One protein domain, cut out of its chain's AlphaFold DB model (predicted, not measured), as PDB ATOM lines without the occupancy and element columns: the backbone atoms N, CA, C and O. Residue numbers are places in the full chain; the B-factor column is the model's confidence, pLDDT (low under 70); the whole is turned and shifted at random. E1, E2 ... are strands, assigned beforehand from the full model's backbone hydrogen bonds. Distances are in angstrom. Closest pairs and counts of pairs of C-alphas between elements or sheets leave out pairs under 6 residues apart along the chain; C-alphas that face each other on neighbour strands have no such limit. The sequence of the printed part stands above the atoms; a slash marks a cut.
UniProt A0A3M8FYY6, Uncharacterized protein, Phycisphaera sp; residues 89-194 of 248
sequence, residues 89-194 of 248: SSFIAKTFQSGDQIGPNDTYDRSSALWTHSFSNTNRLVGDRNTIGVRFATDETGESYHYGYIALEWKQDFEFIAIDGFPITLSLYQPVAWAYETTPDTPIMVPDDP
ATOM      1  N   SER A  89     186.054 198.717 165.141       46.22
ATOM      2  CA  SER A  89     187.491 198.704 165.426       46.22
ATOM      3  C   SER A  89     187.779 199.511 166.694       46.22
ATOM      4  O   SER A  89     188.064 200.708 166.678       46.22
ATOM      5  N   SER A  90     187.625 198.828 167.825       54.28
ATOM      6  CA  SER A  90     187.938 199.304 169.164       54.28
ATOM      7  C   SER A  90     189.253 198.663 169.588       54.28
ATOM      8  O   SER A  90     189.306 197.471 169.873       54.28
ATOM      9  N   PHE A  91     190.323 199.457 169.605       55.84
ATOM     10  CA  PHE A  91     191.538 199.082 170.317       55.84
ATOM     11  C   PHE A  91     191.219 199.124 171.810       55.84
ATOM     12  O   PHE A  91     190.868 200.179 172.345       55.84
ATOM     13  N   ILE A  92     191.285 197.974 172.471       66.75
ATOM     14  CA  ILE A  92     191.091 197.881 173.914       66.75
ATOM     15  C   ILE A  92     192.316 197.190 174.491       66.75
ATOM     16  O   ILE A  92     192.760 196.158 173.984       66.75
ATOM     17  N   ALA A  93     192.861 197.791 175.540       74.62
ATOM     18  CA  ALA A  93     194.074 197.345 176.194       74.62
ATOM     19  C   ALA A  93     193.797 197.038 177.664       74.62
ATOM     20  O   ALA A  93     192.956 197.680 178.295       74.62
ATOM     21  N   LYS A  94     194.531 196.072 178.207       79.75
ATOM     22  CA  LYS A  94     194.563 195.730 179.631       79.75
ATOM     23  C   LYS A  94     196.021 195.487 180.018       79.75
ATOM     24  O   LYS A  94     196.812 195.030 179.197       79.75
ATOM     25  N   THR A  95     196.399 195.831 181.244       78.88
ATOM     26  CA  THR A  95     197.727 195.488 181.767       78.88
ATOM     27  C   THR A  95     197.717 194.063 182.294       78.88
ATOM     28  O   THR A  95     196.786 193.685 183.009       78.88
ATOM     29  N   PHE A  96     198.766 193.318 181.986       78.94
ATOM     30  CA  PHE A  96     198.977 191.947 182.426       78.94
ATOM     31  C   PHE A  96     200.334 191.833 183.124       78.94
ATOM     32  O   PHE A  96     201.250 192.617 182.855       78.94
ATOM     33  N   GLN A  97     200.432 190.877 184.039       80.94
ATOM     34  CA  GLN A  97     201.659 190.475 184.716       80.94
ATOM     35  C   GLN A  97     202.315 189.295 183.988       80.94
ATOM     36  O   GLN A  97     201.691 188.611 183.178       80.94
ATOM     37  N   SER A  98     203.586 189.067 184.308       78.88
ATOM     38  CA  SER A  98     204.312 187.821 184.035       78.88
ATOM     39  C   SER A  98     203.442 186.591 184.313       78.88
ATOM     40  O   SER A  98     202.827 186.505 185.376       78.88
ATOM     41  N   GLY A  99     203.363 185.657 183.365       81.69
ATOM     42  CA  GLY A  99     202.611 184.412 183.535       81.69
ATOM     43  C   GLY A  99     201.085 184.542 183.448       81.69
ATOM     44  O   GLY A  99     200.391 183.523 183.500       81.69
ATOM     45  N   ASP A 100     200.530 185.745 183.270       86.44
ATOM     46  CA  ASP A 100     199.107 185.894 182.967       86.44
ATOM     47  C   ASP A 100     198.780 185.317 181.580       86.44
ATOM     48  O   ASP A 100     199.589 185.334 180.650       86.44
ATOM     49  N   GLN A 101     197.546 184.839 181.420       89.94
ATOM     50  CA  GLN A 101     196.992 184.497 180.114       89.94
ATOM     51  C   GLN A 101     196.312 185.713 179.500       89.94
ATOM     52  O   GLN A 101     195.524 186.379 180.161       89.94
ATOM     53  N   ILE A 102     196.596 185.950 178.223       87.25
ATOM     54  CA  ILE A 102     195.940 186.933 177.369       87.25
ATOM     55  C   ILE A 102     195.106 186.160 176.361       87.25
ATOM     56  O   ILE A 102     195.648 185.411 175.551       87.25
ATOM     57  N   GLY A 103     193.788 186.333 176.382       88.25
ATOM     58  CA  GLY A 103     192.939 185.646 175.411       88.25
ATOM     59  C   GLY A 103     191.457 186.011 175.481       88.25
ATOM     60  O   GLY A 103     191.089 187.020 176.086       88.25
ATOM     61  N   PRO A 104     190.576 185.184 174.893       85.69
ATOM     62  CA  PRO A 104     189.143 185.473 174.787       85.69
ATOM     63  C   PRO A 104     188.401 185.504 176.124       85.69
ATOM     64  O   PRO A 104     187.330 186.098 176.226       85.69
ATOM     65  N   ASN A 105     188.980 184.903 177.165       87.81
ATOM     66  CA  ASN A 105     188.399 184.894 178.506       87.81
ATOM     67  C   ASN A 105     188.649 186.199 179.278       87.81
ATOM     68  O   ASN A 105     188.029 186.423 180.321       87.81
ATOM     69  N   ASP A 106     189.536 187.068 178.791       84.56
ATOM     70  CA  ASP A 106     189.782 188.358 179.413       84.56
ATOM     71  C   ASP A 106     188.681 189.360 179.097       84.56
ATOM     72  O   ASP A 106     188.242 189.547 177.961       84.56
ATOM     73  N   THR A 107     188.276 190.093 180.130       82.00
ATOM     74  CA  THR A 107     187.414 191.256 179.945       82.00
ATOM     75  C   THR A 107     188.273 192.458 179.572       82.00
ATOM     76  O   THR A 107     188.917 193.068 180.423       82.00
ATOM     77  N   TYR A 108     188.266 192.798 178.286       74.62
ATOM     78  CA  TYR A 108     188.809 194.050 177.769       74.62
ATOM     79  C   TYR A 108     187.721 195.119 177.874       74.62
ATOM     80  O   TYR A 108     186.787 195.144 177.069       74.62
ATOM     81  N   ASP A 109     187.797 195.983 178.886       67.50
ATOM     82  CA  ASP A 109     186.798 197.034 179.076       67.50
ATOM     83  C   ASP A 109     187.101 198.249 178.183       67.50
ATOM     84  O   ASP A 109     188.153 198.883 178.303       67.50
ATOM     85  N   ARG A 110     186.143 198.620 177.318       61.41
ATOM     86  CA  ARG A 110     186.185 199.846 176.497       61.41
ATOM     87  C   ARG A 110     186.377 201.110 177.343       61.41
ATOM     88  O   ARG A 110     186.940 202.081 176.848       61.41
ATOM     89  N   SER A 111     185.925 201.115 178.600       50.22
ATOM     90  CA  SER A 111     186.095 202.244 179.521       50.22
ATOM     91  C   SER A 111     187.544 202.408 180.001       50.22
ATOM     92  O   SER A 111     187.973 203.519 180.308       50.22
ATOM     93  N   SER A 112     188.312 201.315 179.984       43.34
ATOM     94  CA  SER A 112     189.723 201.255 180.375       43.34
ATOM     95  C   SER A 112     190.695 201.375 179.203       43.34
ATOM     96  O   SER A 112     191.903 201.316 179.422       43.34
ATOM     97  N   ALA A 113     190.187 201.554 177.976       46.59
ATOM     98  CA  ALA A 113     190.981 201.740 176.766       46.59
ATOM     99  C   ALA A 113     191.836 203.003 176.887       46.59
ATOM    100  O   ALA A 113     191.398 204.059 176.451       46.59
ATOM    101  N   LEU A 114     192.997 202.883 177.547       45.66
ATOM    102  CA  LEU A 114     194.041 203.889 177.753       45.66
ATOM    103  C   LEU A 114     193.520 205.324 177.592       45.66
ATOM    104  O   LEU A 114     194.050 206.114 176.810       45.66
ATOM    105  N   TRP A 115     192.470 205.678 178.342       38.97
ATOM    106  CA  TRP A 115     192.124 207.071 178.558       38.97
ATOM    107  C   TRP A 115     193.235 207.571 179.451       38.97
ATOM    108  O   TRP A 115     193.178 207.430 180.669       38.97
ATOM    109  N   THR A 116     194.307 207.994 178.785       40.78
ATOM    110  CA  THR A 116     195.547 208.502 179.349       40.78
ATOM    111  C   THR A 116     195.244 209.212 180.656       40.78
ATOM    112  O   THR A 116     194.594 210.261 180.689       40.78
ATOM    113  N   HIS A 117     195.644 208.569 181.754       34.12
ATOM    114  CA  HIS A 117     195.540 209.187 183.055       34.12
ATOM    115  C   HIS A 117     196.263 210.527 182.983       34.12
ATOM    116  O   HIS A 117     197.362 210.658 182.444       34.12
ATOM    117  N   SER A 118     195.529 211.528 183.451       36.94
ATOM    118  CA  SER A 118     195.822 212.944 183.369       36.94
ATOM    119  C   SER A 118     197.233 213.302 183.815       36.94
ATOM    120  O   SER A 118     197.808 212.624 184.658       36.94
ATOM    121  N   PHE A 119     197.690 214.439 183.283       35.81
ATOM    122  CA  PHE A 119     198.805 215.334 183.633       35.81
ATOM    123  C   PHE A 119     199.112 215.496 185.142       35.81
ATOM    124  O   PHE A 119     199.123 216.600 185.681       35.81
ATOM    125  N   SER A 120     199.333 214.393 185.841       39.34
ATOM    126  CA  SER A 120     199.732 214.308 187.234       39.34
ATOM    127  C   SER A 120     201.166 213.804 187.246       39.34
ATOM    128  O   SER A 120     201.439 212.674 186.850       39.34
ATOM    129  N   ASN A 121     202.074 214.659 187.706       41.66
ATOM    130  CA  ASN A 121     203.533 214.513 187.651       41.66
ATOM    131  C   ASN A 121     204.101 213.355 188.504       41.66
ATOM    132  O   ASN A 121     205.254 213.409 188.915       41.66
ATOM    133  N   THR A 122     203.297 212.349 188.858       44.16
ATOM    134  CA  THR A 122     203.672 211.303 189.826       44.16
ATOM    135  C   THR A 122     203.311 209.884 189.410       44.16
ATOM    136  O   THR A 122     203.830 208.948 190.007       44.16
ATOM    137  N   ASN A 123     202.500 209.692 188.367       42.69
ATOM    138  CA  ASN A 123     202.125 208.352 187.931       42.69
ATOM    139  C   ASN A 123     202.821 208.044 186.610       42.69
ATOM    140  O   ASN A 123     202.304 208.370 185.540       42.69
ATOM    141  N   ARG A 124     203.990 207.393 186.686       53.66
ATOM    142  CA  ARG A 124     204.464 206.566 185.571       53.66
ATOM    143  C   ARG A 124     203.280 205.680 185.179       53.66
ATOM    144  O   ARG A 124     202.681 205.043 186.043       53.66
ATOM    145  N   LEU A 125     202.870 205.741 183.910       46.62
ATOM    146  CA  LEU A 125     201.641 205.106 183.398       46.62
ATOM    147  C   LEU A 125     201.581 203.598 183.688       46.62
ATOM    148  O   LEU A 125     200.533 202.967 183.590       46.62
ATOM    149  N   VAL A 126     202.742 203.036 183.971       51.72
ATOM    150  CA  VAL A 126     203.107 201.643 183.927       51.72
ATOM    151  C   VAL A 126     204.268 201.546 184.926       51.72
ATOM    152  O   VAL A 126     205.067 202.484 184.984       51.72
ATOM    153  N   GLY A 127     204.355 200.504 185.755       48.06
ATOM    154  CA  GLY A 127     205.531 200.298 186.612       48.06
ATOM    155  C   GLY A 127     206.811 200.180 185.775       48.06
ATOM    156  O   GLY A 127     206.777 200.333 184.554       48.06
ATOM    157  N   ASP A 128     207.950 199.888 186.401       50.03
ATOM    158  CA  ASP A 128     209.230 199.853 185.678       50.03
ATOM    159  C   ASP A 128     209.240 198.849 184.497       50.03
ATOM    160  O   ASP A 128     209.988 199.055 183.540       50.03
ATOM    161  N   ARG A 129     208.328 197.858 184.484       54.41
ATOM    162  CA  ARG A 129     207.928 197.044 183.319       54.41
ATOM    163  C   ARG A 129     206.470 196.603 183.468       54.41
ATOM    164  O   ARG A 129     206.155 195.949 184.451       54.41
ATOM    165  N   ASN A 130     205.583 196.904 182.513       64.62
ATOM    166  CA  ASN A 130     204.336 196.130 182.396       64.62
ATOM    167  C   ASN A 130     204.084 195.709 180.946       64.62
ATOM    168  O   ASN A 130     204.364 196.439 179.988       64.62
ATOM    169  N   THR A 131     203.445 194.552 180.820       72.56
ATOM    170  CA  THR A 131     202.920 194.037 179.562       72.56
ATOM    171  C   THR A 131     201.526 194.597 179.309       72.56
ATOM    172  O   THR A 131     200.632 194.521 180.155       72.56
ATOM    173  N   ILE A 132     201.326 195.173 178.126       75.88
ATOM    174  CA  ILE A 132     200.024 195.632 177.652       75.88
ATOM    175  C   ILE A 132     199.478 194.562 176.717       75.88
ATOM    176  O   ILE A 132     199.993 194.375 175.617       75.88
ATOM    177  N   GLY A 133     198.428 193.868 177.145       74.88
ATOM    178  CA  GLY A 133     197.680 192.975 176.273       74.88
ATOM    179  C   GLY A 133     196.696 193.776 175.437       74.88
ATOM    180  O   GLY A 133     196.036 194.697 175.930       74.88
ATOM    181  N   VAL A 134     196.625 193.433 174.160       78.56
ATOM    182  CA  VAL A 134     195.833 194.111 173.143       78.56
ATOM    183  C   VAL A 134     194.877 193.119 172.502       78.56
ATOM    184  O   VAL A 134     195.241 191.984 172.198       78.56
ATOM    185  N   ARG A 135     193.647 193.572 172.273       77.00
ATOM    186  CA  ARG A 135     192.676 192.881 171.428       77.00
ATOM    187  C   ARG A 135     192.412 193.727 170.193       77.00
ATOM    188  O   ARG A 135     192.106 194.914 170.320       77.00
ATOM    189  N   PHE A 136     192.492 193.119 169.017       75.00
ATOM    190  CA  PHE A 136     192.196 193.774 167.746       75.00
ATOM    191  C   PHE A 136     191.259 192.903 166.908       75.00
ATOM    192  O   PHE A 136     191.338 191.683 166.942       75.00
ATOM    193  N   ALA A 137     190.325 193.535 166.199       67.06
ATOM    194  CA  ALA A 137     189.484 192.844 165.227       67.06
ATOM    195  C   ALA A 137     190.264 192.700 163.913       67.06
ATOM    196  O   ALA A 137     190.920 193.657 163.495       67.06
ATOM    197  N   THR A 138     190.204 191.531 163.277       65.38
ATOM    198  CA  THR A 138     190.877 191.283 161.985       65.38
ATOM    199  C   THR A 138     189.945 191.337 160.788       65.38
ATOM    200  O   THR A 138     190.422 191.392 159.658       65.38
ATOM    201  N   ASP A 139     188.633 191.339 161.012       65.12
ATOM    202  CA  ASP A 139     187.624 191.481 159.970       65.12
ATOM    203  C   ASP A 139     186.720 192.700 160.203       65.12
ATOM    204  O   ASP A 139     186.595 193.239 161.304       65.12
ATOM    205  N   GLU A 140     186.090 193.160 159.120       57.19
ATOM    206  CA  GLU A 140     185.125 194.265 159.149       57.19
ATOM    207  C   GLU A 140     183.849 193.905 159.927       57.19
ATOM    208  O   GLU A 140     183.115 194.792 160.367       57.19
ATOM    209  N   THR A 141     183.575 192.607 160.092       66.31
ATOM    210  CA  THR A 141     182.402 192.106 160.814       66.31
ATOM    211  C   THR A 141     182.582 192.200 162.329       66.31
ATOM    212  O   THR A 141     181.584 192.243 163.048       66.31
ATOM    213  N   GLY A 142     183.825 192.283 162.821       66.00
ATOM    214  CA  GLY A 142     184.136 192.236 164.248       66.00
ATOM    215  C   GLY A 142     183.811 190.876 164.870       66.00
ATOM    216  O   GLY A 142     183.583 190.799 166.081       66.00
ATOM    217  N   GLU A 143     183.730 189.831 164.042       68.12
ATOM    218  CA  GLU A 143     183.399 188.467 164.457       68.12
ATOM    219  C   GLU A 143     184.657 187.670 164.813       68.12
ATOM    220  O   GLU A 143     184.573 186.774 165.651       68.12
ATOM    221  N   SER A 144     185.816 188.045 164.260       73.88
ATOM    222  CA  SER A 144     187.109 187.439 164.589       73.88
ATOM    223  C   SER A 144     188.010 188.450 165.298       73.88
ATOM    224  O   SER A 144     188.421 189.467 164.726       73.88
ATOM    225  N   TYR A 145     188.317 188.170 166.565       80.12
ATOM    226  CA  TYR A 145     189.308 188.919 167.329       80.12
ATOM    227  C   TYR A 145     190.619 188.158 167.340       80.12
ATOM    228  O   TYR A 145     190.627 186.939 167.449       80.12
ATOM    229  N   HIS A 146     191.709 188.913 167.279       81.62
ATOM    230  CA  HIS A 146     193.025 188.426 167.620       81.62
ATOM    231  C   HIS A 146     193.526 189.093 168.892       81.62
ATOM    232  O   HIS A 146     193.242 190.264 169.189       81.62
ATOM    233  N   TYR A 147     194.287 188.313 169.645       85.31
ATOM    234  CA  TYR A 147     194.903 188.722 170.893       85.31
ATOM    235  C   TYR A 147     196.413 188.836 170.710       85.31
ATOM    236  O   TYR A 147     197.029 188.149 169.893       85.31
ATOM    237  N   GLY A 148     197.020 189.737 171.465       86.31
ATOM    238  CA  GLY A 148     198.459 189.922 171.482       86.31
ATOM    239  C   GLY A 148     198.897 190.706 172.698       86.31
ATOM    240  O   GLY A 148     198.078 191.151 173.501       86.31
ATOM    241  N   TYR A 149     200.197 190.900 172.830       85.75
ATOM    242  CA  TYR A 149     200.753 191.769 173.847       85.75
ATOM    243  C   TYR A 149     201.959 192.529 173.337       85.75
ATOM    244  O   TYR A 149     202.647 192.096 172.417       85.75
ATOM    245  N   ILE A 150     202.229 193.647 173.996       82.94
ATOM    246  CA  ILE A 150     203.458 194.411 173.865       82.94
ATOM    247  C   ILE A 150     203.979 194.732 175.266       82.94
ATOM    248  O   ILE A 150     203.288 195.337 176.085       82.94
ATOM    249  N   ALA A 151     205.196 194.291 175.560       80.50
ATOM    250  CA  ALA A 151     205.923 194.670 176.759       80.50
ATOM    251  C   ALA A 151     206.696 195.957 176.474       80.50
ATOM    252  O   ALA A 151     207.425 196.053 175.478       80.50
ATOM    253  N   LEU A 152     206.516 196.950 177.341       78.81
ATOM    254  CA  LEU A 152     207.144 198.257 177.225       78.81
ATOM    255  C   LEU A 152     208.105 198.470 178.392       78.81
ATOM    256  O   LEU A 152     207.738 198.280 179.549       78.81
ATOM    257  N   GLU A 153     209.314 198.923 178.084       72.56
ATOM    258  CA  GLU A 153     210.295 199.360 179.070       72.56
ATOM    259  C   GLU A 153     210.404 200.884 179.039       72.56
ATOM    260  O   GLU A 153     210.531 201.491 177.972       72.56
ATOM    261  N   TRP A 154     210.346 201.519 180.208       76.81
ATOM    262  CA  TRP A 154     210.596 202.952 180.323       76.81
ATOM    263  C   TRP A 154     212.068 203.255 180.025       76.81
ATOM    264  O   TRP A 154     212.962 202.568 180.511       76.81
ATOM    265  N   LYS A 155     212.332 204.299 179.233       75.19
ATOM    266  CA  LYS A 155     213.699 204.721 178.902       75.19
ATOM    267  C   LYS A 155     214.083 206.044 179.533       75.19
ATOM    268  O   LYS A 155     215.173 206.164 180.081       75.19
ATOM    269  N   GLN A 156     213.236 207.058 179.393       74.56
ATOM    270  CA  GLN A 156     213.590 208.407 179.815       74.56
ATOM    271  C   GLN A 156     212.357 209.289 179.976       74.56
ATOM    272  O   GLN A 156     211.396 209.167 179.219       74.56
ATOM    273  N   ASP A 157     212.437 210.235 180.910       76.62
ATOM    274  CA  ASP A 157     211.500 211.346 181.028       76.62
ATOM    275  C   ASP A 157     212.091 212.620 180.410       76.62
ATOM    276  O   ASP A 157     213.261 212.959 180.606       76.62
ATOM    277  N   PHE A 158     211.259 213.343 179.669       69.12
ATOM    278  CA  PHE A 158     211.574 214.625 179.060       69.12
ATOM    279  C   PHE A 158     210.712 215.712 179.694       69.12
ATOM    280  O   PHE A 158     209.484 215.665 179.602       69.12
ATOM    281  N   GLU A 159     211.341 216.712 180.301       78.38
ATOM    282  CA  GLU A 159     210.643 217.878 180.843       78.38
ATOM    283  C   GLU A 159     210.600 219.012 179.811       78.38
ATOM    284  O   GLU A 159     211.624 219.430 179.267       78.38
ATOM    285  N   PHE A 160     209.405 219.540 179.559       70.50
ATOM    286  CA  PHE A 160     209.179 220.705 178.708       70.50
ATOM    287  C   PHE A 160     208.379 221.763 179.456       70.50
ATOM    288  O   PHE A 160     207.646 221.470 180.394       70.50
ATOM    289  N   ILE A 161     208.463 223.003 178.984       71.19
ATOM    290  CA  ILE A 161     207.587 224.088 179.423       71.19
ATOM    291  C   ILE A 161     206.539 224.292 178.328       71.19
ATOM    292  O   ILE A 161     206.884 224.572 177.176       71.19
ATOM    293  N   ALA A 162     205.263 224.114 178.664       71.94
ATOM    294  CA  ALA A 162     204.154 224.394 177.762       71.94
ATOM    295  C   ALA A 162     204.048 225.902 177.455       71.94
ATOM    296  O   ALA A 162     204.655 226.742 178.117       71.94
ATOM    297  N   ILE A 163     203.279 226.261 176.422       65.62
ATOM    298  CA  ILE A 163     203.160 227.651 175.928       65.62
ATOM    299  C   ILE A 163     202.628 228.610 177.014       65.62
ATOM    300  O   ILE A 163     202.912 229.803 176.989       65.62
ATOM    301  N   ASP A 164     201.882 228.087 177.980       79.88
ATOM    302  CA  ASP A 164     201.315 228.778 179.137       79.88
ATOM    303  C   ASP A 164     202.219 228.752 180.387       79.88
ATOM    304  O   ASP A 164     201.827 229.246 181.443       79.88
ATOM    305  N   GLY A 165     203.444 228.232 180.275       80.19
ATOM    306  CA  GLY A 165     204.439 228.224 181.348       80.19
ATOM    307  C   GLY A 165     204.332 227.046 182.317       80.19
ATOM    308  O   GLY A 165     205.127 226.973 183.255       80.19
ATOM    309  N   PHE A 166     203.395 226.116 182.111       76.50
ATOM    310  CA  PHE A 166     203.282 224.924 182.951       76.50
ATOM    311  C   PHE A 166     204.299 223.851 182.529       76.50
ATOM    312  O   PHE A 166     204.431 223.574 181.333       76.50
ATOM    313  N   PRO A 167     205.023 223.228 183.477       74.62
ATOM    314  CA  PRO A 167     205.896 222.108 183.161       74.62
ATOM    315  C   PRO A 167     205.059 220.896 182.732       74.62
ATOM    316  O   PRO A 167     204.045 220.577 183.354       74.62
ATOM    317  N   ILE A 168     205.495 220.221 181.673       74.38
ATOM    318  CA  ILE A 168     204.950 218.946 181.209       74.38
ATOM    319  C   ILE A 168     206.084 217.921 181.147       74.38
ATOM    320  O   ILE A 168     207.148 218.212 180.604       74.38
ATOM    321  N   THR A 169     205.846 216.722 181.671       71.38
ATOM    322  CA  THR A 169     206.772 215.591 181.548       71.38
ATOM    323  C   THR A 169     206.239 214.619 180.504       71.38
ATOM    324  O   THR A 169     205.060 214.265 180.524       71.38
ATOM    325  N   LEU A 170     207.091 214.200 179.572       73.31
ATOM    326  CA  LEU A 170     206.802 213.143 178.608       73.31
ATOM    327  C   LEU A 170     207.715 211.957 178.882       73.31
ATOM    328  O   LEU A 170     208.931 212.095 178.814       73.31
ATOM    329  N   SER A 171     207.127 210.798 179.150       73.38
ATOM    330  CA  SER A 171     207.866 209.547 179.314       73.38
ATOM    331  C   SER A 171     207.992 208.824 177.975       73.38
ATOM    332  O   SER A 171     206.997 208.626 177.273       73.38
ATOM    333  N   LEU A 172     209.209 208.422 177.626       75.62
ATOM    334  CA  LEU A 172     209.513 207.588 176.470       75.62
ATOM    335  C   LEU A 172     209.601 206.126 176.900       75.62
ATOM    336  O   LEU A 172     210.342 205.785 177.823       75.62
ATOM    337  N   TYR A 173     208.881 205.273 176.177       76.06
ATOM    338  CA  TYR A 173     208.895 203.826 176.350       76.06
ATOM    339  C   TYR A 173     209.431 203.153 175.084       76.06
ATOM    340  O   TYR A 173     209.195 203.634 173.973       76.06
ATOM    341  N   GLN A 174     210.125 202.031 175.250       75.94
ATOM    342  CA  GLN A 174     210.618 201.183 174.172       75.94
ATOM    343  C   GLN A 174     209.932 199.808 174.229       75.94
ATOM    344  O   GLN A 174     209.896 199.203 175.300       75.94
ATOM    345  N   PRO A 175     209.434 199.273 173.101       77.12
ATOM    346  CA  PRO A 175     209.010 197.880 173.023       77.12
ATOM    347  C   PRO A 175     210.191 196.934 173.246       77.12
ATOM    348  O   PRO A 175     211.201 197.030 172.546       77.12
ATOM    349  N   VAL A 176     210.058 196.017 174.202       74.50
ATOM    350  CA  VAL A 176     211.097 195.023 174.525       74.50
ATOM    351  C   VAL A 176     210.682 193.596 174.184       74.50
ATOM    352  O   VAL A 176     211.540 192.773 173.881       74.50
ATOM    353  N   ALA A 177     209.379 193.315 174.142       79.06
ATOM    354  CA  ALA A 177     208.837 192.045 173.675       79.06
ATOM    355  C   ALA A 177     207.418 192.234 173.131       79.06
ATOM    356  O   ALA A 177     206.716 193.168 173.514       79.06
ATOM    357  N   TRP A 178     206.983 191.334 172.258       86.50
ATOM    358  CA  TRP A 178     205.590 191.221 171.842       86.50
ATOM    359  C   TRP A 178     205.306 189.809 171.354       86.50
ATOM    360  O   TRP A 178     206.212 189.096 170.919       86.50
ATOM    361  N   ALA A 179     204.038 189.432 171.390       82.56
ATOM    362  CA  ALA A 179     203.530 188.274 170.675       82.56
ATOM    363  C   ALA A 179     202.084 188.530 170.258       82.56
ATOM    364  O   ALA A 179     201.417 189.426 170.777       82.56
ATOM    365  N   TYR A 180     201.597 187.729 169.325       85.75
ATOM    366  CA  TYR A 180     200.199 187.687 168.927       85.75
ATOM    367  C   TYR A 180     199.823 186.240 168.634       85.75
ATOM    368  O   TYR A 180     200.692 185.390 168.413       85.75
ATOM    369  N   GLU A 181     198.533 185.940 168.667       84.44
ATOM    370  CA  GLU A 181     198.073 184.585 168.413       84.44
ATOM    371  C   GLU A 181     198.125 184.280 166.915       84.44
ATOM    372  O   GLU A 181     197.656 185.050 166.075       84.44
ATOM    373  N   THR A 182     198.685 183.125 166.567       80.44
ATOM    374  CA  THR A 182     198.716 182.628 165.183       80.44
ATOM    375  C   THR A 182     197.495 181.777 164.846       80.44
ATOM    376  O   THR A 182     197.280 181.400 163.698       80.44
ATOM    377  N   THR A 183     196.714 181.411 165.856       84.81
ATOM    378  CA  THR A 183     195.467 180.664 165.726       84.81
ATOM    379  C   THR A 183     194.415 181.423 166.522       84.81
ATOM    380  O   THR A 183     194.682 181.688 167.693       84.81
ATOM    381  N   PRO A 184     193.272 181.786 165.914       84.31
ATOM    382  CA  PRO A 184     192.231 182.546 166.596       84.31
ATOM    383  C   PRO A 184     191.834 181.921 167.935       84.31
ATOM    384  O   PRO A 184     191.771 180.690 168.048       84.31
ATOM    385  N   ASP A 185     191.567 182.770 168.924       84.75
ATOM    386  CA  ASP A 185     191.101 182.403 170.267       84.75
ATOM    387  C   ASP A 185     192.066 181.504 171.067       84.75
ATOM    388  O   ASP A 185     191.657 180.833 172.020       84.75
ATOM    389  N   THR A 186     193.352 181.473 170.710       88.44
ATOM    390  CA  THR A 186     194.372 180.701 171.429       88.44
ATOM    391  C   THR A 186     195.052 181.593 172.463       88.44
ATOM    392  O   THR A 186     195.807 182.489 172.085       88.44
ATOM    393  N   PRO A 187     194.863 181.342 173.775       88.75
ATOM    394  CA  PRO A 187     195.464 182.179 174.802       88.75
ATOM    395  C   PRO A 187     196.987 182.241 174.681       88.75
ATOM    396  O   PRO A 187     197.660 181.220 174.516       88.75
ATOM    397  N   ILE A 188     197.525 183.445 174.822       90.25
ATOM    398  CA  ILE A 188     198.956 183.727 174.840       90.25
ATOM    399  C   ILE A 188     199.368 183.895 176.293       90.25
ATOM    400  O   ILE A 188     198.780 184.692 177.020       90.25
ATOM    401  N   MET A 189     200.391 183.163 176.718       89.62
ATOM    402  CA  MET A 189     201.027 183.436 178.002       89.62
ATOM    403  C   MET A 189     201.869 184.700 177.856       89.62
ATOM    404  O   MET A 189     202.706 184.771 176.951       89.62
ATOM    405  N   VAL A 190     201.677 185.676 178.740       84.50
ATOM    406  CA  VAL A 190     202.682 186.722 178.928       84.50
ATOM    407  C   VAL A 190     203.959 186.002 179.344       84.50
ATOM    408  O   VAL A 190     203.920 185.267 180.335       84.50
ATOM    409  N   PRO A 191     205.056 186.129 178.574       80.75
ATOM    410  CA  PRO A 191     206.307 185.496 178.937       80.75
ATOM    411  C   PRO A 191     206.681 185.980 180.320       80.75
ATOM    412  O   PRO A 191     206.380 187.129 180.672       80.75
ATOM    413  N   ASP A 192     207.319 185.106 181.088       76.06
ATOM    414  CA  ASP A 192     207.751 185.551 182.387       76.06
ATOM    415  C   ASP A 192     208.693 186.744 182.227       76.06
ATOM    416  O   ASP A 192     209.508 186.773 181.293       76.06
ATOM    417  N   ASP A 193     208.508 187.766 183.065       70.12
ATOM    418  CA  ASP A 193     209.368 188.941 183.026       70.12
ATOM    419  C   ASP A 193     210.799 188.414 183.165       70.12
ATOM    420  O   ASP A 193     211.057 187.639 184.093       70.12
ATOM    421  N   PRO A 194     211.711 188.727 182.224       70.38
ATOM    422  CA  PRO A 194     213.027 188.118 182.213       70.38
ATOM    423  C   PRO A 194     213.658 188.377 183.568       70.38
ATOM    424  O   PRO A 194     213.892 189.531 183.948       70.38
TER     425      PRO A 194
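Overview. This is residues 89 to 194 of the 248 residues of an uncharacterized protein of Phycisphaera sp (UniProt A0A3M8FYY6). A single strongly twisted sheet of four strands, drawn out at one end into a long two-stranded hairpin: E3 and E4 run on together past the ends of E1 and E2. A long loop, residues 97 to 128, joins E1 to E2, and residues 101 to 102 of it pair with residues 188 to 189 of the tail that follows E4. The 106 printed residues hold no named helix and four named strands, E1, E2, E3 and E4 along the chain and in the same order across the sheet, all antiparallel. The class is all strand, with under half of the residues, 45 of 106, in named elements. The whole is flat, spanning 50 by 34 by 18 A, and only just loose, close to compact, with a radius of gyration of the C-alphas of 16.0 A.

Arrangement. The sheet is a meander, each strand the antiparallel neighbour of the one before, made of E1 (residues 92 to 96), E2 (129 to 137), E3 (145 to 161) and E4 (167 to 180). The inner strands E2 and E3 form a hairpin at 131 degrees between directions, with N 134 and O 148 at 2.8 A, within hydrogen-bond range; C-alphas 133 and 149 face each other at 4.1 A. E3 and E4 form a hairpin at 154 degrees, with N 151 and O 177 at 2.8 A and, farther along, N 160 and O 168 at 2.8 A. On the other side of E2, the edge strand E1 forms a hairpin with it at 147 degrees, with N 96 and O 131 at 2.9 A. E1 and the other edge strand, E4, are apart. E3 bends by 74 degrees at residue 155 and E4 by 64 degrees at residue 177. From edge to edge the strands' lines turn by 97 degrees.

Along the chain. E3, the longest strand with 17 residues, measures 41.4 A from C-alpha 145 to C-alpha 161 at (207.587, 224.088, 179.423). E4 measures 37.7 A and ends at C-alpha 180, (200.199, 187.687, 168.927). E2 measures 26.2 A. E1 measures 13.0 A and begins at C-alpha 92, (191.091, 197.881, 173.914).

Size, cuts and confidence. The two C-alphas farthest apart, those of Gly 165 and Thr 183, are 50.9 A from each other. The printed part has no cut. The link E1 to E2, 32 residues, is long; E2 to E3, 7 residues, is short; E3 to E4, 5 residues, is tight. Mean pLDDT of the printed part is 70.8, and 35 residues are under 70: residues 89 to 92, 109 to 130, 137 to 143, 158 and 163.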